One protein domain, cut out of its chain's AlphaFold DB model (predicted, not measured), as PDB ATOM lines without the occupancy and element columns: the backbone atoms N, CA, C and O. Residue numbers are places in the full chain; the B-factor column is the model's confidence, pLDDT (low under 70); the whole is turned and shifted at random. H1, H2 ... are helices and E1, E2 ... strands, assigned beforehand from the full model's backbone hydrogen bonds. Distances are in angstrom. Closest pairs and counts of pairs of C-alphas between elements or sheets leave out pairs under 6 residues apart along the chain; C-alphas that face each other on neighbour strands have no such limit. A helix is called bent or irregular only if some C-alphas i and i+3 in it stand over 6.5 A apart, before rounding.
ATOM      1  N   ALA A  12      -5.464  28.238 -47.984       72.81
ATOM      2  CA  ALA A  12      -4.622  27.221 -47.347       72.81
ATOM      3  C   ALA A  12      -3.738  27.641 -46.152       72.81
ATOM      4  O   ALA A  12      -2.921  26.841 -45.719       72.81
ATOM      5  N   TYR A  13      -3.892  28.828 -45.560       87.12
ATOM      6  CA  TYR A  13      -3.057  29.218 -44.412       87.12
ATOM      7  C   TYR A  13      -3.262  28.327 -43.177       87.12
ATOM      8  O   TYR A  13      -4.389  28.200 -42.681       87.12
ATOM      9  N   VAL A  14      -2.160  27.801 -42.625       89.62
ATOM     10  CA  VAL A  14      -2.170  26.732 -41.603       89.62
ATOM     11  C   VAL A  14      -2.814  27.099 -40.269       89.62
ATOM     12  O   VAL A  14      -3.187  26.233 -39.487       89.62
ATOM     13  N   ARG A  15      -2.971  28.400 -40.002       87.75
ATOM     14  CA  ARG A  15      -3.570  28.918 -38.757       87.75
ATOM     15  C   ARG A  15      -4.986  29.472 -38.951       87.75
ATOM     16  O   ARG A  15      -5.565  30.043 -38.024       87.75
ATOM     17  N   ALA A  16      -5.520  29.419 -40.173       86.25
ATOM     18  CA  ALA A  16      -6.847  29.943 -40.526       86.25
ATOM     19  C   ALA A  16      -7.763  28.857 -41.083       86.25
ATOM     20  O   ALA A  16      -8.940  28.790 -40.718       86.25
ATOM     21  N   ARG A  17      -7.226  28.048 -41.997       88.25
ATOM     22  CA  ARG A  17      -7.933  26.942 -42.624       88.25
ATOM     23  C   ARG A  17      -7.655  25.684 -41.820       88.25
ATOM     24  O   ARG A  17      -6.500  25.395 -41.530       88.25
ATOM     25  N   ARG A  18      -8.711  24.965 -41.463       87.50
ATOM     26  CA  ARG A  18      -8.593  23.674 -40.792       87.50
ATOM     27  C   ARG A  18      -8.180  22.571 -41.754       87.50
ATOM     28  O   ARG A  18      -8.509  22.645 -42.940       87.50
ATOM     29  N   VAL A  19      -7.518  21.568 -41.200       89.88
ATOM     30  CA  VAL A  19      -7.251  20.270 -41.816       89.88
ATOM     31  C   VAL A  19      -7.716  19.202 -40.833       89.88
ATOM     32  O   VAL A  19      -7.674  19.412 -39.618       89.88
ATOM     33  N   ASP A  20      -8.246  18.124 -41.385       89.25
ATOM     34  CA  ASP A  20      -8.674  16.933 -40.673       89.25
ATOM     35  C   ASP A  20      -7.451  16.071 -40.330       89.25
ATOM     36  O   ASP A  20      -6.611  15.800 -41.193       89.25
ATOM     37  N   ALA A  21      -7.360  15.647 -39.074       88.31
ATOM     38  CA  ALA A  21      -6.379  14.698 -38.562       88.31
ATOM     39  C   ALA A  21      -6.667  13.268 -39.062       88.31
ATOM     40  O   ALA A  21      -6.816  12.343 -38.269       88.31
ATOM     41  N   VAL A  22      -6.795  13.074 -40.380       85.38
ATOM     42  CA  VAL A  22      -7.163  11.780 -40.981       85.38
ATOM     43  C   VAL A  22      -6.225  10.664 -40.520       85.38
ATOM     44  O   VAL A  22      -5.014  10.846 -40.494       85.38
ATOM     45  N   ASP A  23      -6.771   9.506 -40.158       83.75
ATOM     46  CA  ASP A  23      -6.029   8.373 -39.573       83.75
ATOM     47  C   ASP A  23      -5.468   8.603 -38.156       83.75
ATOM     48  O   ASP A  23      -4.794   7.723 -37.622       83.75
ATOM     49  N   GLY A  24      -5.766   9.745 -37.533       78.56
ATOM     50  CA  GLY A  24      -5.469  10.039 -36.136       78.56
ATOM     51  C   GLY A  24      -6.737  10.344 -35.342       78.56
ATOM     52  O   GLY A  24      -7.783  10.707 -35.880       78.56
ATOM     53  N   ASN A  25      -6.650  10.208 -34.027       85.56
ATOM     54  CA  ASN A  25      -7.686  10.626 -33.101       85.56
ATOM     55  C   ASN A  25      -7.095  11.596 -32.081       85.56
ATOM     56  O   ASN A  25      -6.426  11.207 -31.123       85.56
ATOM     57  N   LEU A  26      -7.418  12.880 -32.257       86.62
ATOM     58  CA  LEU A  26      -6.888  13.961 -31.424       86.62
ATOM     59  C   LEU A  26      -7.237  13.827 -29.933       86.62
ATOM     60  O   LEU A  26      -6.622  14.507 -29.117       86.62
ATOM     61  N   LEU A  27      -8.206  12.979 -29.574       82.38
ATOM     62  CA  LEU A  27      -8.589  12.713 -28.186       82.38
ATOM     63  C   LEU A  27      -7.781  11.576 -27.553       82.38
ATOM     64  O   LEU A  27      -7.502  11.621 -26.356       82.38
ATOM     65  N   THR A  28      -7.456  10.541 -28.333       81.19
ATOM     66  CA  THR A  28      -6.910   9.276 -27.814       81.19
ATOM     67  C   THR A  28      -5.464   9.036 -28.158       81.19
ATOM     68  O   THR A  28      -4.878   8.151 -27.552       81.19
ATOM     69  N   ASP A  29      -4.891   9.769 -29.103       83.31
ATOM     70  CA  ASP A  29      -3.552   9.473 -29.587       83.31
ATOM     71  C   ASP A  29      -2.503  10.312 -28.845       83.31
ATOM     72  O   ASP A  29      -2.794  11.332 -28.209       83.31
ATOM     73  N   ALA A  30      -1.256   9.850 -28.884       82.62
ATOM     74  CA  ALA A  30      -0.111  10.638 -28.443       82.62
ATOM     75  C   ALA A  30       0.371  11.542 -29.588       82.62
ATOM     76  O   ALA A  30       0.166  11.226 -30.757       82.62
ATOM     77  N   GLY A  31       1.011  12.669 -29.273       82.44
ATOM     78  CA  GLY A  31       1.576  13.565 -30.289       82.44
ATOM     79  C   GLY A  31       0.551  14.410 -31.048       82.44
ATOM     80  O   GLY A  31       0.875  15.029 -32.060       82.44
ATOM     81  N   VAL A  32      -0.681  14.491 -30.541       85.19
ATOM     82  CA  VAL A  32      -1.808  15.184 -31.194       85.19
ATOM     83  C   VAL A  32      -1.580  16.682 -31.383       85.19
ATOM     84  O   VAL A  32      -2.211  17.300 -32.237       85.19
ATOM     85  N   ALA A  33      -0.661  17.270 -30.615       84.25
ATOM     86  CA  ALA A  33      -0.301  18.676 -30.718       84.25
ATOM     87  C   ALA A  33       0.339  19.016 -32.079       84.25
ATOM     88  O   ALA A  33       0.221  20.151 -32.535       84.25
ATOM     89  N   GLY A  34       0.988  18.049 -32.736       86.56
ATOM     90  CA  GLY A  34       1.647  18.225 -34.033       86.56
ATOM     91  C   GLY A  34       1.068  17.378 -35.168       86.56
ATOM     92  O   GLY A  34       1.655  17.371 -36.246       86.56
ATOM     93  N   ASP A  35      -0.049  16.664 -34.974       88.44
ATOM     94  CA  ASP A  35      -0.513  15.646 -35.938       88.44
ATOM     95  C   ASP A  35      -0.692  16.195 -37.363       88.44
ATOM     96  O   ASP A  35      -0.231  15.606 -38.343       88.44
ATOM     97  N   CYS A  36      -1.297  17.379 -37.483       90.56
ATOM     98  CA  CYS A  36      -1.538  17.996 -38.782       90.56
ATOM     99  C   CYS A  36      -0.283  18.603 -39.432       90.56
ATOM    100  O   CYS A  36      -0.346  18.981 -40.602       90.56
ATOM    101  N   ASP A  37       0.866  18.695 -38.749       91.00
ATOM    102  CA  ASP A  37       2.076  19.289 -39.338       91.00
ATOM    103  C   ASP A  37       2.602  18.494 -40.541       91.00
ATOM    104  O   ASP A  37       3.247  19.067 -41.423       91.00
ATOM    105  N   ARG A  38       2.244  17.207 -40.649       90.75
ATOM    106  CA  ARG A  38       2.543  16.365 -41.820       90.75
ATOM    107  C   ARG A  38       1.897  16.845 -43.122       90.75
ATOM    108  O   ARG A  38       2.353  16.461 -44.192       90.75
ATOM    109  N   PHE A  39       0.858  17.680 -43.045       91.62
ATOM    110  CA  PHE A  39       0.152  18.230 -44.207       91.62
ATOM    111  C   PHE A  39       0.674  19.607 -44.638       91.62
ATOM    112  O   PHE A  39       0.091  20.254 -45.515       91.62
ATOM    113  N   ARG A  40       1.729  20.124 -43.995       92.56
ATOM    114  CA  ARG A  40       2.308  21.424 -44.354       92.56
ATOM    115  C   ARG A  40       3.084  21.325 -45.658       92.56
ATOM    116  O   ARG A  40       3.832  20.380 -45.890       92.56
ATOM    117  N   ASP A  41       2.959  22.364 -46.472       91.81
ATOM    118  CA  ASP A  41       3.770  22.521 -47.671       91.81
ATOM    119  C   ASP A  41       5.236  22.754 -47.271       91.81
ATOM    120  O   ASP A  41       5.566  23.703 -46.554       91.81
ATOM    121  N   THR A  42       6.124  21.877 -47.740       91.06
ATOM    122  CA  THR A  42       7.562  21.928 -47.438       91.06
ATOM    123  C   THR A  42       8.253  23.144 -48.054       91.06
ATOM    124  O   THR A  42       9.208  23.664 -47.478       91.06
ATOM    125  N   GLN A  43       7.765  23.643 -49.192       92.00
ATOM    126  CA  GLN A  43       8.266  24.859 -49.835       92.00
ATOM    127  C   GLN A  43       7.623  26.117 -49.247       92.00
ATOM    128  O   GLN A  43       8.220  27.197 -49.262       92.00
ATOM    129  N   ARG A  44       6.397  25.996 -48.726       89.00
ATOM    130  CA  ARG A  44       5.619  27.108 -48.174       89.00
ATOM    131  C   ARG A  44       5.023  26.744 -46.810       89.00
ATOM    132  O   ARG A  44       3.804  26.666 -46.693       89.00
ATOM    133  N   PRO A  45       5.818  26.670 -45.728       88.00
ATOM    134  CA  PRO A  45       5.369  26.141 -44.432       88.00
ATOM    135  C   PRO A  45       4.223  26.931 -43.781       88.00
ATOM    136  O   PRO A  45       3.564  26.457 -42.860       88.00
ATOM    137  N   GLN A  46       3.949  28.155 -44.231       87.31
ATOM    138  CA  GLN A  46       2.777  28.920 -43.799       87.31
ATOM    139  C   GLN A  46       1.452  28.407 -44.387       87.31
ATOM    140  O   GLN A  46       0.386  28.841 -43.950       87.31
ATOM    141  N   PHE A  47       1.504  27.488 -45.346       90.88
ATOM    142  CA  PHE A  47       0.361  26.962 -46.074       90.88
ATOM    143  C   PHE A  47       0.310  25.437 -45.986       90.88
ATOM    144  O   PHE A  47       1.327  24.758 -45.853       90.88
ATOM    145  N   TRP A  48      -0.904  24.914 -46.038       91.25
ATOM    146  CA  TRP A  48      -1.169  23.501 -46.232       91.25
ATOM    147  C   TRP A  48      -0.846  23.107 -47.671       91.25
ATOM    148  O   TRP A  48      -1.179  23.847 -48.603       91.25
ATOM    149  N   ASP A  49      -0.243  21.937 -47.852       91.38
ATOM    150  CA  ASP A  49      -0.031  21.357 -49.174       91.38
ATOM    151  C   ASP A  49      -1.385  20.946 -49.759       91.38
ATOM    152  O   ASP A  49      -2.106  20.124 -49.203       91.38
ATOM    153  N   SER A  50      -1.755  21.526 -50.899       84.12
ATOM    154  CA  SER A  50      -3.036  21.252 -51.558       84.12
ATOM    155  C   SER A  50      -3.222  19.797 -51.987       84.12
ATOM    156  O   SER A  50      -4.351  19.401 -52.261       84.12
ATOM    157  N   THR A  51      -2.135  19.033 -52.083       86.12
ATOM    158  CA  THR A  51      -2.137  17.647 -52.561       86.12
ATOM    159  C   THR A  51      -2.359  16.654 -51.428       86.12
ATOM    160  O   THR A  51      -3.008  15.633 -51.632       86.12
ATOM    161  N   SER A  52      -1.824  16.948 -50.241       87.12
ATOM    162  CA  SER A  52      -1.869  16.052 -49.081       87.12
ATOM    163  C   SER A  52      -2.840  16.507 -47.992       87.12
ATOM    164  O   SER A  52      -3.314  15.675 -47.223       87.12
ATOM    165  N   ALA A  53      -3.175  17.799 -47.918       86.25
ATOM    166  CA  ALA A  53      -4.034  18.322 -46.868       86.25
ATOM    167  C   ALA A  53      -5.468  17.796 -46.965       86.25
ATOM    168  O   ALA A  53      -6.219  18.093 -47.900       86.25
ATOM    169  N   ALA A  54      -5.879  17.083 -45.922       85.00
ATOM    170  CA  ALA A  54      -7.233  16.590 -45.766       85.00
ATOM    171  C   ALA A  54      -8.184  17.716 -45.329       85.00
ATOM    172  O   ALA A  54      -8.490  17.891 -44.156       85.00
ATOM    173  N   TYR A  55      -8.687  18.519 -46.267       82.31
ATOM    174  CA  TYR A  55      -9.657  19.579 -45.940       82.31
ATOM    175  C   TYR A  55     -11.048  19.056 -45.524       82.31
ATOM    176  O   TYR A  55     -11.898  19.841 -45.085       82.31
ATOM    177  N   GLY A  56     -11.275  17.744 -45.646       71.50
ATOM    178  CA  GLY A  56     -12.569  17.103 -45.431       71.50
ATOM    179  C   GLY A  56     -13.619  17.565 -46.446       71.50
ATOM    180  O   GLY A  56     -13.298  18.008 -47.550       71.50
ATOM    181  N   THR A  57     -14.888  17.489 -46.052       68.19
ATOM    182  CA  THR A  57     -16.052  17.784 -46.913       68.19
ATOM    183  C   THR A  57     -16.404  19.281 -46.961       68.19
ATOM    184  O   THR A  57     -17.196  19.741 -47.784       68.19
ATOM    185  N   ILE A  58     -15.787  20.075 -46.088       63.72
ATOM    186  CA  ILE A  58     -16.023  21.512 -45.954       63.72
ATOM    187  C   ILE A  58     -15.110  22.303 -46.891       63.72
ATOM    188  O   ILE A  58     -13.890  22.371 -46.726       63.72
ATOM    189  N   THR A  59     -15.730  22.987 -47.844       68.12
ATOM    190  CA  THR A  59     -15.041  23.859 -48.804       68.12
ATOM    191  C   THR A  59     -15.370  25.338 -48.607       68.12
ATOM    192  O   THR A  59     -14.687  26.199 -49.165       68.12
ATOM    193  N   SER A  60     -16.376  25.655 -47.780       78.00
ATOM    194  CA  SER A  60     -16.814  27.030 -47.549       78.00
ATOM    195  C   SER A  60     -15.743  27.853 -46.835       78.00
ATOM    196  O   SER A  60     -15.172  27.446 -45.820       78.00
ATOM    197  N   SER A  61     -15.513  29.073 -47.320       78.62
ATOM    198  CA  SER A  61     -14.635  30.041 -46.661       78.62
ATOM    199  C   SER A  61     -15.144  30.479 -45.287       78.62
ATOM    200  O   SER A  61     -14.356  30.952 -44.472       78.62
ATOM    201  N   GLU A  62     -16.441  30.325 -45.015       81.06
ATOM    202  CA  GLU A  62     -17.036  30.675 -43.723       81.06
ATOM    203  C   GLU A  62     -16.641  29.705 -42.606       81.06
ATOM    204  O   GLU A  62     -16.700  30.049 -41.428       81.06
ATOM    205  N   GLU A  63     -16.207  28.496 -42.959       81.31
ATOM    206  CA  GLU A  63     -15.834  27.441 -42.014       81.31
ATOM    207  C   GLU A  63     -14.349  27.508 -41.642       81.31
ATOM    208  O   GLU A  63     -13.676  26.513 -41.380       81.31
ATOM    209  N   ARG A  64     -13.835  28.736 -41.623       83.94
ATOM    210  CA  ARG A  64     -12.487  29.089 -41.202       83.94
ATOM    211  C   ARG A  64     -12.521  29.756 -39.844       83.94
ATOM    212  O   ARG A  64     -13.510  30.379 -39.443       83.94
ATOM    213  N   ARG A  65     -11.397  29.671 -39.145       85.69
ATOM    214  CA  ARG A  65     -11.284  30.230 -37.803       85.69
ATOM    215  C   ARG A  65     -11.539  31.735 -37.804       85.69
ATOM    216  O   ARG A  65     -10.904  32.481 -38.547       85.69
ATOM    217  N   GLY A  66     -12.470  32.172 -36.956       81.19
ATOM    218  CA  GLY A  66     -12.835  33.579 -36.791       81.19
ATOM    219  C   GLY A  66     -13.788  34.163 -37.845       81.19
ATOM    220  O   GLY A  66     -14.083  35.355 -37.760       81.19
ATOM    221  N   PHE A  67     -14.294  33.365 -38.798       84.00
ATOM    222  CA  PHE A  67     -15.232  33.835 -39.835       84.00
ATOM    223  C   PHE A  67     -16.704  33.792 -39.386       84.00
ATOM    224  O   PHE A  67     -17.526  34.521 -39.930       84.00
ATOM    225  N   ARG A  68     -17.036  33.018 -38.341       85.69
ATOM    226  CA  ARG A  68     -18.378  32.951 -37.730       85.69
ATOM    227  C   ARG A  68     -18.334  33.280 -36.232       85.69
ATOM    228  O   ARG A  68     -18.601  32.434 -35.391       85.69
ATOM    229  N   ARG A  69     -17.990  34.525 -35.883       72.00
ATOM    230  CA  ARG A  69     -17.693  34.942 -34.490       72.00
ATOM    231  C   ARG A  69     -18.830  34.785 -33.474       72.00
ATOM    232  O   ARG A  69     -18.551  34.698 -32.291       72.00
ATOM    233  N   VAL A  70     -20.089  34.785 -33.907       84.75
ATOM    234  CA  VAL A  70     -21.246  34.584 -33.006       84.75
ATOM    235  C   VAL A  70     -21.553  33.094 -32.828       84.75
ATOM    236  O   VAL A  70     -22.329  32.699 -31.962       84.75
ATOM    237  N   TYR A  71     -20.927  32.240 -33.636       85.00
ATOM    238  CA  TYR A  71     -21.143  30.814 -33.572       85.00
ATOM    239  C   TYR A  71     -20.166  30.185 -32.586       85.00
ATOM    240  O   TYR A  71     -18.994  30.019 -32.900       85.00
ATOM    241  N   GLY A  72     -20.655  29.845 -31.392       82.94
ATOM    242  CA  GLY A  72     -19.852  29.423 -30.235       82.94
ATOM    243  C   GLY A  72     -19.130  28.076 -30.353       82.94
ATOM    244  O   GLY A  72     -18.842  27.456 -29.335       82.94
ATOM    245  N   ARG A  73     -18.862  27.582 -31.566       86.75
ATOM    246  CA  ARG A  73     -18.056  26.372 -31.739       86.75
ATOM    247  C   ARG A  73     -16.578  26.692 -31.590       86.75
ATOM    248  O   ARG A  73     -16.119  27.766 -31.989       86.75
ATOM    249  N   ALA A  74     -15.829  25.707 -31.105       87.75
ATOM    250  CA  ALA A  74     -14.409  25.847 -30.809       87.75
ATOM    251  C   ALA A  74     -13.612  26.394 -32.006       87.75
ATOM    252  O   ALA A  74     -12.855  27.348 -31.845       87.75
ATOM    253  N   LEU A  75     -13.863  25.894 -33.222       88.25
ATOM    254  CA  LEU A  75     -13.200  26.380 -34.437       88.25
ATOM    255  C   LEU A  75     -13.325  27.901 -34.637       88.25
ATOM    256  O   LEU A  75     -12.403  28.534 -35.152       88.25
ATOM    257  N   PHE A  76     -14.460  28.500 -34.274       87.69
ATOM    258  CA  PHE A  76     -14.748  29.900 -34.579       87.69
ATOM    259  C   PHE A  76     -14.358  30.853 -33.458       87.69
ATOM    260  O   PHE A  76     -13.823  31.924 -33.750       87.69
ATOM    261  N   THR A  77     -14.627  30.474 -32.208       87.75
ATOM    262  CA  THR A  77     -14.479  31.353 -31.036       87.75
ATOM    263  C   THR A  77     -13.568  30.787 -29.956       87.75
ATOM    264  O   THR A  77     -13.204  31.512 -29.035       87.75
ATOM    265  N   GLY A  78     -13.211  29.508 -30.039       88.69
ATOM    266  CA  GLY A  78     -12.415  28.819 -29.035       88.69
ATOM    267  C   GLY A  78     -10.908  28.861 -29.288       88.69
ATOM    268  O   GLY A  78     -10.405  29.261 -30.350       88.69
ATOM    269  N   MET A  79     -10.184  28.406 -28.270       89.94
ATOM    270  CA  MET A  79      -8.764  28.098 -28.346       89.94
ATOM    271  C   MET A  79      -8.389  26.971 -27.379       89.94
ATOM    272  O   MET A  79      -9.039  26.796 -26.352       89.94
ATOM    273  N   THR A  80      -7.317  26.255 -27.694       90.00
ATOM    274  CA  THR A  80      -6.651  25.282 -26.821       90.00
ATOM    275  C   THR A  80      -5.269  25.803 -26.450       90.00
ATOM    276  O   THR A  80      -4.615  26.435 -27.275       90.00
ATOM    277  N   THR A  81      -4.787  25.503 -25.248       88.06
ATOM    278  CA  THR A  81      -3.503  26.024 -24.738       88.06
ATOM    279  C   THR A  81      -2.372  24.990 -24.735       88.06
ATOM    280  O   THR A  81      -1.345  25.211 -24.105       88.06
ATOM    281  N   ILE A  82      -2.546  23.864 -25.439       87.44
ATOM    282  CA  ILE A  82      -1.556  22.771 -25.474       87.44
ATOM    283  C   ILE A  82      -0.354  23.054 -26.385       87.44
ATOM    284  O   ILE A  82       0.712  22.474 -26.212       87.44
ATOM    285  N   ASN A  83      -0.523  23.931 -27.374       89.69
ATOM    286  CA  ASN A  83       0.520  24.318 -28.315       89.69
ATOM    287  C   ASN A  83       0.971  25.747 -28.031       89.69
ATOM    288  O   ASN A  83       0.169  26.553 -27.539       89.69
ATOM    289  N   PRO A  84       2.198  26.103 -28.448       88.19
ATOM    290  CA  PRO A  84       2.619  27.486 -28.395       88.19
ATOM    291  C   PRO A  84       1.716  28.365 -29.278       88.19
ATOM    292  O   PRO A  84       1.052  27.881 -30.212       88.19
ATOM    293  N   PRO A  85       1.656  29.674 -28.992       87.62
ATOM    294  CA  PRO A  85       0.890  30.605 -29.800       87.62
ATOM    295  C   PRO A  85       1.323  30.573 -31.259       87.62
ATOM    296  O   PRO A  85       2.487  30.361 -31.580       87.62
ATOM    297  N   ASN A  86       0.381  30.835 -32.160       87.56
ATOM    298  CA  ASN A  86       0.631  30.840 -33.598       87.56
ATOM    299  C   ASN A  86       1.104  29.478 -34.163       87.56
ATOM    300  O   ASN A  86       1.696  29.428 -35.247       87.56
ATOM    301  N   SER A  87       0.796  28.370 -33.493       89.56
ATOM    302  CA  SER A  87       0.941  27.023 -34.059       89.56
ATOM    303  C   SER A  87      -0.129  26.699 -35.106       89.56
ATOM    304  O   SER A  87      -1.020  27.505 -35.406       89.56
ATOM    305  N   THR A  88       0.013  25.534 -35.731       90.56
ATOM    306  CA  THR A  88      -0.909  25.017 -36.741       90.56
ATOM    307  C   THR A  88      -2.250  24.610 -36.139       90.56
ATOM    308  O   THR A  88      -2.378  24.367 -34.942       90.56
ATOM    309  N   LEU A  89      -3.288  24.616 -36.973       90.12
ATOM    310  CA  LEU A  89      -4.646  24.266 -36.577       90.12
ATOM    311  C   LEU A  89      -5.002  22.863 -37.074       90.12
ATOM    312  O   LEU A  89      -4.831  22.578 -38.255       90.12
ATOM    313  N   CYS A  90      -5.563  22.030 -36.202       90.62
ATOM    314  CA  CYS A  90      -5.920  20.647 -36.513       90.62
ATOM    315  C   CYS A  90      -7.312  20.326 -35.958       90.62
ATOM    316  O   CYS A  90      -7.657  20.786 -34.873       90.62
ATOM    317  N   MET A  91      -8.132  19.580 -36.691       90.31
ATOM    318  CA  MET A  91      -9.487  19.204 -36.272       90.31
ATOM    319  C   MET A  91      -9.663  17.694 -36.390       90.31
ATOM    320  O   MET A  91      -9.119  17.079 -37.297       90.31
ATOM    321  N   ASN A  92     -10.437  17.110 -35.483       87.56
ATOM    322  CA  ASN A  92     -10.763  15.695 -35.484       87.56
ATOM    323  C   ASN A  92     -11.984  15.487 -36.387       87.56
ATOM    324  O   ASN A  92     -13.104  15.734 -35.961       87.56
ATOM    325  N   GLY A  93     -11.814  15.133 -37.652       82.00
ATOM    326  CA  GLY A  93     -12.919  14.876 -38.568       82.00
ATOM    327  C   GLY A  93     -13.304  16.021 -39.509       82.00
ATOM    328  O   GLY A  93     -12.805  17.156 -39.510       82.00
ATOM    329  N   ASP A  94     -14.285  15.700 -40.342       77.12
ATOM    330  CA  ASP A  94     -14.520  16.386 -41.604       77.12
ATOM    331  C   ASP A  94     -15.415  17.626 -41.500       77.12
ATOM    332  O   ASP A  94     -15.669  18.269 -42.523       77.12
ATOM    333  N   ASN A  95     -15.845  18.022 -40.294       77.75
ATOM    334  CA  ASN A  95     -16.768  19.139 -40.100       77.75
ATOM    335  C   ASN A  95     -16.393  20.101 -38.947       77.75
ATOM    336  O   ASN A  95     -15.499  19.852 -38.150       77.75
ATOM    337  N   ALA A  96     -17.065  21.255 -38.856       76.75
ATOM    338  CA  ALA A  96     -16.769  22.279 -37.846       76.75
ATOM    339  C   ALA A  96     -17.373  22.001 -36.446       76.75
ATOM    340  O   ALA A  96     -17.347  22.895 -35.602       76.75
ATOM    341  N   ASN A  97     -18.042  20.861 -36.219       81.50
ATOM    342  CA  ASN A  97     -18.626  20.479 -34.913       81.50
ATOM    343  C   ASN A  97     -17.662  19.703 -34.026       81.50
ATOM    344  O   ASN A  97     -18.038  19.341 -32.916       81.50
ATOM    345  N   THR A  98     -16.481  19.383 -34.525       84.31
ATOM    346  CA  THR A  98     -15.635  18.403 -33.872       84.31
ATOM    347  C   THR A  98     -14.594  19.041 -32.972       84.31
ATOM    348  O   THR A  98     -14.398  20.263 -32.964       84.31
ATOM    349  N   ASP A  99     -13.943  18.193 -32.187       86.69
ATOM    350  CA  ASP A  99     -12.807  18.570 -31.365       86.69
ATOM    351  C   ASP A  99     -11.639  19.007 -32.243       86.69
ATOM    352  O   ASP A  99     -11.511  18.616 -33.405       86.69
ATOM    353  N   GLY A 100     -10.757  19.824 -31.690       88.81
ATOM    354  CA  GLY A 100      -9.612  20.289 -32.443       88.81
ATOM    355  C   GLY A 100      -8.550  20.904 -31.567       88.81
ATOM    356  O   GLY A 100      -8.811  21.398 -30.469       88.81
ATOM    357  N   ILE A 101      -7.348  20.898 -32.115       90.88
ATOM    358  CA  ILE A 101      -6.207  21.621 -31.603       90.88
ATOM    359  C   ILE A 101      -6.209  23.002 -32.258       90.88
ATOM    360  O   ILE A 101      -6.003  23.175 -33.462       90.88
ATOM    361  N   LEU A 102      -6.539  23.999 -31.443       91.56
ATOM    362  CA  LEU A 102      -6.906  25.349 -31.851       91.56
ATOM    363  C   LEU A 102      -6.033  26.367 -31.103       91.56
ATOM    364  O   LEU A 102      -6.552  27.121 -30.278       91.56
ATOM    365  N   PRO A 103      -4.713  26.421 -31.353       90.19
ATOM    366  CA  PRO A 103      -3.807  27.286 -30.602       90.19
ATOM    367  C   PRO A 103      -4.245  28.755 -30.619       90.19
ATOM    368  O   PRO A 103      -4.849  29.217 -31.599       90.19
ATOM    369  N   PRO A 104      -3.945  29.540 -29.573       88.88
ATOM    370  CA  PRO A 104      -4.126  30.982 -29.622       88.88
ATOM    371  C   PRO A 104      -3.364  31.571 -30.810       88.88
ATOM    372  O   PRO A 104      -2.272  31.128 -31.165       88.88
ATOM    373  N   ARG A 105      -3.969  32.561 -31.468       83.94
ATOM    374  CA  ARG A 105      -3.413  33.158 -32.682       83.94
ATOM    375  C   ARG A 105      -3.552  34.668 -32.662       83.94
ATOM    376  O   ARG A 105      -4.639  35.194 -32.437       83.94
ATOM    377  N   SER A 106      -2.478  35.330 -33.068       80.94
ATOM    378  CA  SER A 106      -2.465  36.720 -33.506       80.94
ATOM    379  C   SER A 106      -1.847  36.816 -34.901       80.94
ATOM    380  O   SER A 106      -1.223  35.881 -35.398       80.94
ATOM    381  N   ASN A 107      -2.024  37.957 -35.563       78.44
ATOM    382  CA  ASN A 107      -1.248  38.277 -36.767       78.44
ATOM    383  C   ASN A 107       0.058  39.008 -36.421       78.44
ATOM    384  O   ASN A 107       0.834  39.334 -37.316       78.44
ATOM    385  N   GLN A 108       0.297  39.275 -35.136       78.31
ATOM    386  CA  GLN A 108       1.597  39.717 -34.660       78.31
ATOM    387  C   GLN A 108       2.571  38.543 -34.687       78.31
ATOM    388  O   GLN A 108       2.239  37.425 -34.293       78.31
ATOM    389  N   GLN A 109       3.773  38.814 -35.183       69.06
ATOM    390  CA  GLN A 109       4.778  37.788 -35.433       69.06
ATOM    391  C   GLN A 109       5.370  37.204 -34.145       69.06
ATOM    392  O   GLN A 109       5.889  36.102 -34.196       69.06
ATOM    393  N   SER A 110       5.252  37.915 -33.019       81.19
ATOM    394  CA  SER A 110       5.928  37.605 -31.757       81.19
ATOM    395  C   SER A 110       5.034  37.032 -30.655       81.19
ATOM    396  O   SER A 110       5.543  36.733 -29.583       81.19
ATOM    397  N   GLY A 111       3.713  36.929 -30.849       86.44
ATOM    398  CA  GLY A 111       2.814  36.506 -29.771       86.44
ATOM    399  C   GLY A 111       1.386  37.027 -29.887       86.44
ATOM    400  O   GLY A 111       0.955  37.450 -30.961       86.44
ATOM    401  N   TYR A 112       0.641  36.991 -28.783       87.00
ATOM    402  CA  TYR A 112      -0.753  37.433 -28.699       87.00
ATOM    403  C   TYR A 112      -1.069  38.114 -27.365       87.00
ATOM    404  O   TYR A 112      -0.414  37.880 -26.354       87.00
ATOM    405  N   HIS A 113      -2.099  38.960 -27.366       89.62
ATOM    406  CA  HIS A 113      -2.613  39.575 -26.147       89.62
ATOM    407  C   HIS A 113      -3.729  38.724 -25.543       89.62
ATOM    408  O   HIS A 113      -4.645  38.305 -26.256       89.62
ATOM    409  N   VAL A 114      -3.680  38.526 -24.228       87.31
ATOM    410  CA  VAL A 114      -4.718  37.854 -23.442       87.31
ATOM    411  C   VAL A 114      -5.275  38.814 -22.417       87.31
ATOM    412  O   VAL A 114      -4.519  39.430 -21.668       87.31
ATOM    413  N   LEU A 115      -6.601  38.920 -22.384       89.62
ATOM    414  CA  LEU A 115      -7.319  39.520 -21.271       89.62
ATOM    415  C   LEU A 115      -7.557  38.438 -20.217       89.62
ATOM    416  O   LEU A 115      -8.215  37.433 -20.487       89.62
ATOM    417  N   MET A 116      -7.012  38.659 -19.033       86.62
ATOM    418  CA  MET A 116      -7.177  37.804 -17.868       86.62
ATOM    419  C   MET A 116      -8.506  38.131 -17.166       86.62
ATOM    420  O   MET A 116      -9.065  39.217 -17.332       86.62
ATOM    421  N   GLY A 117      -9.031  37.195 -16.370       82.81
ATOM    422  CA  GLY A 117     -10.325  37.364 -15.688       82.81
ATOM    423  C   GLY A 117     -10.367  38.500 -14.655       82.81
ATOM    424  O   GLY A 117     -11.445  38.974 -14.313       82.81
ATOM    425  N   ASP A 118      -9.205  38.960 -14.191       89.56
ATOM    426  CA  ASP A 118      -9.026  40.101 -13.285       89.56
ATOM    427  C   ASP A 118      -8.929  41.456 -14.017       89.56
ATOM    428  O   ASP A 118      -8.773  42.499 -13.383       89.56
ATOM    429  N   GLY A 119      -9.035  41.459 -15.350       88.50
ATOM    430  CA  GLY A 119      -8.935  42.655 -16.184       88.50
ATOM    431  C   GLY A 119      -7.512  43.012 -16.617       88.50
ATOM    432  O   GLY A 119      -7.338  43.974 -17.369       88.50
ATOM    433  N   ALA A 120      -6.490  42.256 -16.203       89.88
ATOM    434  CA  ALA A 120      -5.132  42.461 -16.685       89.88
ATOM    435  C   ALA A 120      -5.001  42.033 -18.156       89.88
ATOM    436  O   ALA A 120      -5.537  41.009 -18.574       89.88
ATOM    437  N   VAL A 121      -4.241  42.795 -18.946       89.75
ATOM    438  CA  VAL A 121      -3.852  42.394 -20.305       89.75
ATOM    439  C   VAL A 121      -2.390  41.980 -20.287       89.75
ATOM    440  O   VAL A 121      -1.521  42.773 -19.927       89.75
ATOM    441  N   LYS A 122      -2.119  40.739 -20.687       88.12
ATOM    442  CA  LYS A 122      -0.768  40.177 -20.785       88.12
ATOM    443  C   LYS A 122      -0.427  39.900 -22.243       88.12
ATOM    444  O   LYS A 122      -1.305  39.564 -23.038       88.12
ATOM    445  N   PHE A 123       0.836  40.089 -22.605       89.06
ATOM    446  CA  PHE A 123       1.346  39.707 -23.916       89.06
ATOM    447  C   PHE A 123       2.097  38.391 -23.764       89.06
ATOM    448  O   PHE A 123       3.067  38.343 -23.026       89.06
ATOM    449  N   ILE A 124       1.638  37.351 -24.449       87.31
ATOM    450  CA  ILE A 124       2.241  36.022 -24.396       87.31
ATOM    451  C   ILE A 124       2.996  35.788 -25.697       87.31
ATOM    452  O   ILE A 124       2.414  35.889 -26.785       87.31
ATOM    453  N   THR A 125       4.284  35.479 -25.576       88.81
ATOM    454  CA  THR A 125       5.176  35.257 -26.718       88.81
ATOM    455  C   THR A 125       4.950  33.899 -27.385       88.81
ATOM    456  O   THR A 125       4.446  32.959 -26.772       88.81
ATOM    457  N   ASP A 126       5.326  33.775 -28.657       83.94
ATOM    458  CA  ASP A 126       5.347  32.484 -29.361       83.94
ATOM    459  C   ASP A 126       6.414  31.518 -28.813       83.94
ATOM    460  O   ASP A 126       6.257  30.305 -28.924       83.94
ATOM    461  N   SER A 127       7.447  32.049 -28.153       84.06
ATOM    462  CA  SER A 127       8.483  31.304 -27.432       84.06
ATOM    463  C   SER A 127       8.058  30.782 -26.053       84.06
ATOM    464  O   SER A 127       8.911  30.344 -25.283       84.06
ATOM    465  N   MET A 128       6.771  30.859 -25.702       82.81
ATOM    466  CA  MET A 128       6.274  30.331 -24.432       82.81
ATOM    467  C   MET A 128       6.545  28.821 -24.316       82.81
ATOM    468  O   MET A 128       6.318  28.068 -25.262       82.81
ATOM    469  N   GLU A 129       6.976  28.385 -23.130       82.38
ATOM    470  CA  GLU A 129       7.215  26.976 -22.808       82.38
ATOM    471  C   GLU A 129       5.944  26.136 -23.020       82.38
ATOM    472  O   GLU A 129       4.939  26.310 -22.319       82.38
ATOM    473  N   ALA A 130       6.002  25.220 -23.988       81.69
ATOM    474  CA  ALA A 130       4.885  24.372 -24.401       81.69
ATOM    475  C   ALA A 130       5.085  22.887 -24.050       81.69
ATOM    476  O   ALA A 130       4.278  22.048 -24.448       81.69
ATOM    477  N   GLY A 131       6.134  22.540 -23.298       84.38
ATOM    478  CA  GLY A 131       6.381  21.187 -22.816       84.38
ATOM    479  C   GLY A 131       6.487  20.139 -23.923       84.38
ATOM    480  O   GLY A 131       6.928  20.409 -25.042       84.38
ATOM    481  N   ASP A 132       6.081  18.912 -23.602       84.19
ATOM    482  CA  ASP A 132       6.194  17.762 -24.491       84.19
ATOM    483  C   ASP A 132       5.022  17.690 -25.482       84.19
ATOM    484  O   ASP A 132       3.935  17.195 -25.179       84.19
ATOM    485  N   GLN A 133       5.276  18.148 -26.707       83.25
ATOM    486  CA  GLN A 133       4.323  18.089 -27.819       83.25
ATOM    487  C   GLN A 133       4.108  16.662 -28.361       83.25
ATOM    488  O   GLN A 133       3.191  16.450 -29.154       83.25
ATOM    489  N   THR A 134       4.921  15.685 -27.943       82.56
ATOM    490  CA  THR A 134       4.752  14.260 -28.283       82.56
ATOM    491  C   THR A 134       3.852  13.521 -27.288       82.56
ATOM    492  O   THR A 134       3.437  12.390 -27.539       82.56
ATOM    493  N   GLY A 135       3.492  14.177 -26.180       75.00
ATOM    494  CA  GLY A 135       2.597  13.636 -25.167       75.00
ATOM    495  C   GLY A 135       1.159  13.445 -25.661       75.00
ATOM    496  O   GLY A 135       0.706  14.069 -26.623       75.00
ATOM    497  N   GLY A 136       0.423  12.560 -24.992       74.25
ATOM    498  CA  GLY A 136      -1.019  12.398 -25.191       74.25
ATOM    499  C   GLY A 136      -1.845  13.342 -24.318       74.25
ATOM    500  O   GLY A 136      -1.351  13.903 -23.337       74.25
ATOM    501  N   GLN A 137      -3.127  13.509 -24.654       72.38
ATOM    502  CA  GLN A 137      -4.036  14.320 -23.844       72.38
ATOM    503  C   GLN A 137      -4.219  13.732 -22.436       72.38
ATOM    504  O   GLN A 137      -4.390  12.524 -22.247       72.38
ATOM    505  N   MET A 138      -4.266  14.616 -21.435       69.62
ATOM    506  CA  MET A 138      -4.401  14.225 -20.024       69.62
ATOM    507  C   MET A 138      -5.737  13.545 -19.698       69.62
ATOM    508  O   MET A 138      -5.832  12.866 -18.684       69.62
ATOM    509  N   ILE A 139      -6.745  13.651 -20.572       64.19
ATOM    510  CA  ILE A 139      -8.067  13.028 -20.392       64.19
ATOM    511  C   ILE A 139      -7.971  11.493 -20.365       64.19
ATOM    512  O   ILE A 139      -8.731  10.854 -19.636       64.19
ATOM    513  N   ILE A 140      -7.037  10.907 -21.126       63.50
ATOM    514  CA  ILE A 140      -6.979   9.453 -21.357       63.50
ATOM    515  C   ILE A 140      -5.668   8.839 -20.856       63.50
ATOM    516  O   ILE A 140      -5.683   7.741 -20.307       63.50
ATOM    517  N   PHE A 141      -4.539   9.546 -20.974       58.78
ATOM    518  CA  PHE A 141      -3.232   8.958 -20.664       58.78
ATOM    519  C   PHE A 141      -2.783   9.125 -19.209       58.78
ATOM    520  O   PHE A 141      -2.026   8.283 -18.728       58.78
ATOM    521  N   LYS A 142      -3.220  10.187 -18.514       61.25
ATOM    522  CA  LYS A 142      -2.816  10.526 -17.132       61.25
ATOM    523  C   LYS A 142      -3.846  11.432 -16.440       61.25
ATOM    524  O   LYS A 142      -3.557  12.568 -16.086       61.25
ATOM    525  N   ASN A 143      -5.072  10.942 -16.266       67.06
ATOM    526  CA  ASN A 143      -6.166  11.731 -15.683       67.06
ATOM    527  C   ASN A 143      -6.219  11.640 -14.145       67.06
ATOM    528  O   ASN A 143      -7.305  11.646 -13.559       67.06
ATOM    529  N   ASN A 144      -5.073  11.483 -13.468       72.69
ATOM    530  CA  ASN A 144      -5.097  11.504 -12.008       72.69
ATOM    531  C   ASN A 144      -5.270  12.955 -11.544       72.69
ATOM    532  O   ASN A 144      -4.554  13.845 -12.016       72.69
ATOM    533  N   PRO A 145      -6.191  13.227 -10.607       69.75
ATOM    534  CA  PRO A 145      -6.340  14.561 -10.047       69.75
ATOM    535  C   PRO A 145      -5.017  15.077  -9.467       69.75
ATOM    536  O   PRO A 145      -4.451  14.463  -8.564       69.75
ATOM    537  N   GLY A 146      -4.548  16.226  -9.959       69.88
ATOM    538  CA  GLY A 146      -3.309  16.866  -9.505       69.88
ATOM    539  C   GLY A 146      -2.050  16.503 -10.297       69.88
ATOM    540  O   GLY A 146      -0.989  17.040  -9.979       69.88
ATOM    541  N   ASP A 147      -2.148  15.652 -11.325       75.81
ATOM    542  CA  ASP A 147      -1.038  15.441 -12.256       75.81
ATOM    543  C   ASP A 147      -0.709  16.743 -12.999       75.81
ATOM    544  O   ASP A 147      -1.599  17.475 -13.445       75.81
ATOM    545  N   LYS A 148       0.592  17.024 -13.131       74.50
ATOM    546  CA  LYS A 148       1.071  18.209 -13.847       74.50
ATOM    547  C   LYS A 148       0.792  18.102 -15.337       74.50
ATOM    548  O   LYS A 148       0.916  17.020 -15.918       74.50
ATOM    549  N   SER A 149       0.483  19.231 -15.969       77.50
ATOM    550  CA  SER A 149       0.275  19.253 -17.418       77.50
ATOM    551  C   SER A 149       1.592  18.977 -18.166       77.50
ATOM    552  O   SER A 149       2.602  19.616 -17.868       77.50
ATOM    553  N   PRO A 150       1.622  18.067 -19.160       81.06
ATOM    554  CA  PRO A 150       2.820  17.788 -19.950       81.06
ATOM    555  C   PRO A 150       3.115  18.899 -20.965       81.06
ATOM    556  O   PRO A 150       4.233  18.976 -21.457       81.06
ATOM    557  N   PHE A 151       2.146  19.779 -21.247       83.94
ATOM    558  CA  PHE A 151       2.235  20.841 -22.256       83.94
ATOM    559  C   PHE A 151       2.787  22.166 -21.700       83.94
ATOM    560  O   PHE A 151       2.407  23.257 -22.135       83.94
ATOM    561  N   GLY A 152       3.660  22.072 -20.695       83.44
ATOM    562  CA  GLY A 152       4.365  23.212 -20.120       83.44
ATOM    563  C   GLY A 152       3.431  24.267 -19.526       83.44
ATOM    564  O   GLY A 152       2.360  23.963 -18.997       83.44
ATOM    565  N   LEU A 153       3.844  25.530 -19.633       83.00
ATOM    566  CA  LEU A 153       3.155  26.668 -19.026       83.00
ATOM    567  C   LEU A 153       1.750  26.878 -19.610       83.00
ATOM    568  O   LEU A 153       0.797  27.117 -18.870       83.00
ATOM    569  N   GLY A 154       1.600  26.751 -20.931       78.00
ATOM    570  CA  GLY A 154       0.297  26.881 -21.594       78.00
ATOM    571  C   GLY A 154      -0.690  25.805 -21.149       78.00
ATOM    572  O   GLY A 154      -1.858  26.091 -20.858       78.00
ATOM    573  N   GLY A 155      -0.205  24.569 -21.030       79.81
ATOM    574  CA  GLY A 155      -0.975  23.455 -20.499       79.81
ATOM    575  C   GLY A 155      -1.374  23.661 -19.039       79.81
ATOM    576  O   GLY A 155      -2.531  23.419 -18.688       79.81
ATOM    577  N   ALA A 156      -0.451  24.139 -18.206       79.50
ATOM    578  CA  ALA A 156      -0.698  24.429 -16.797       79.50
ATOM    579  C   ALA A 156      -1.776  25.511 -16.618       79.50
ATOM    580  O   ALA A 156      -2.758  25.289 -15.913       79.50
ATOM    581  N   LEU A 157      -1.660  26.634 -17.339       79.50
ATOM    582  CA  LEU A 157      -2.626  27.741 -17.300       79.50
ATOM    583  C   LEU A 157      -4.032  27.339 -17.774       79.50
ATOM    584  O   LEU A 157      -5.025  27.906 -17.322       79.50
ATOM    585  N   GLY A 158      -4.127  26.382 -18.699       78.81
ATOM    586  CA  GLY A 158      -5.404  25.889 -19.220       78.81
ATOM    587  C   GLY A 158      -6.061  24.796 -18.372       78.81
ATOM    588  O   GLY A 158      -7.238  24.494 -18.574       78.81
ATOM    589  N   THR A 159      -5.333  24.184 -17.435       76.94
ATOM    590  CA  THR A 159      -5.829  23.036 -16.667       76.94
ATOM    591  C   THR A 159      -6.506  23.498 -15.379       76.94
ATOM    592  O   THR A 159      -5.844  23.884 -14.424       76.94
ATOM    593  N   MET A 160      -7.839  23.382 -15.298       70.56
ATOM    594  CA  MET A 160      -8.603  23.809 -14.107       70.56
ATOM    595  C   MET A 160      -8.187  23.115 -12.796       70.56
ATOM    596  O   MET A 160      -8.374  23.676 -11.720       70.56
ATOM    597  N   ALA A 161      -7.667  21.885 -12.866       63.50
ATOM    598  CA  ALA A 161      -7.334  21.067 -11.696       63.50
ATOM    599  C   ALA A 161      -5.873  21.206 -11.220       63.50
ATOM    600  O   ALA A 161      -5.493  20.579 -10.229       63.50
TER     601      ALA A 161
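This is residues 12 to 161 of the 170 residues of an uncharacterized protein of Novipirellula aureliae (UniProt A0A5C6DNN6). There is little regular structure: long winding loops make a rounded body, with residues 78 to 110 threading its middle, the hairpin E1 and E2 at its rim and four short helices scattered round it. The printed part has 150 residues, 30 of them in named elements, in the order H1, H2, E1, E2, H3, H4; the class is mixed. It is compact, with a radius of gyration of the C-alphas of 15.1 A and spans of 42 by 33 by 32 A.

E1, residues 111 to 115, and E2, residues 121 to 125, form an antiparallel hairpin at 157 degrees; N 112 and O 124 are 2.9 A apart, within hydrogen-bond range. H4, residues 152 to 158, is apart from both strands and has every O i to N i+4 pair within range. H1, residues 35 to 39, has 0 of 1, and 1 of 2 O i to N i+3 pairs; it is only just irregular, with C-alphas 35 and 38 6.7 A apart. H2, residues 74 to 77, and H3, residues 138 to 141, are too short for an i+4 pair. No helix touches another helix. Residues 90 to 91 pair antiparallel with 100 to 101.

E1 spans 13.6 A from C-alpha 111 at (2.814, 36.506, -29.771), E2 13.2 A and H4 10.2 A, ending at C-alpha 158 (-5.404, 25.889, -19.220).

The farthest C-alphas, of Thr 51 and Asp 118, are 45.8 A apart. The printed part has no cut. The links H1 to H2, H2 to E1 and E2 to H3 are long. Thirteen residues are under pLDDT 70, among them 138 to 143.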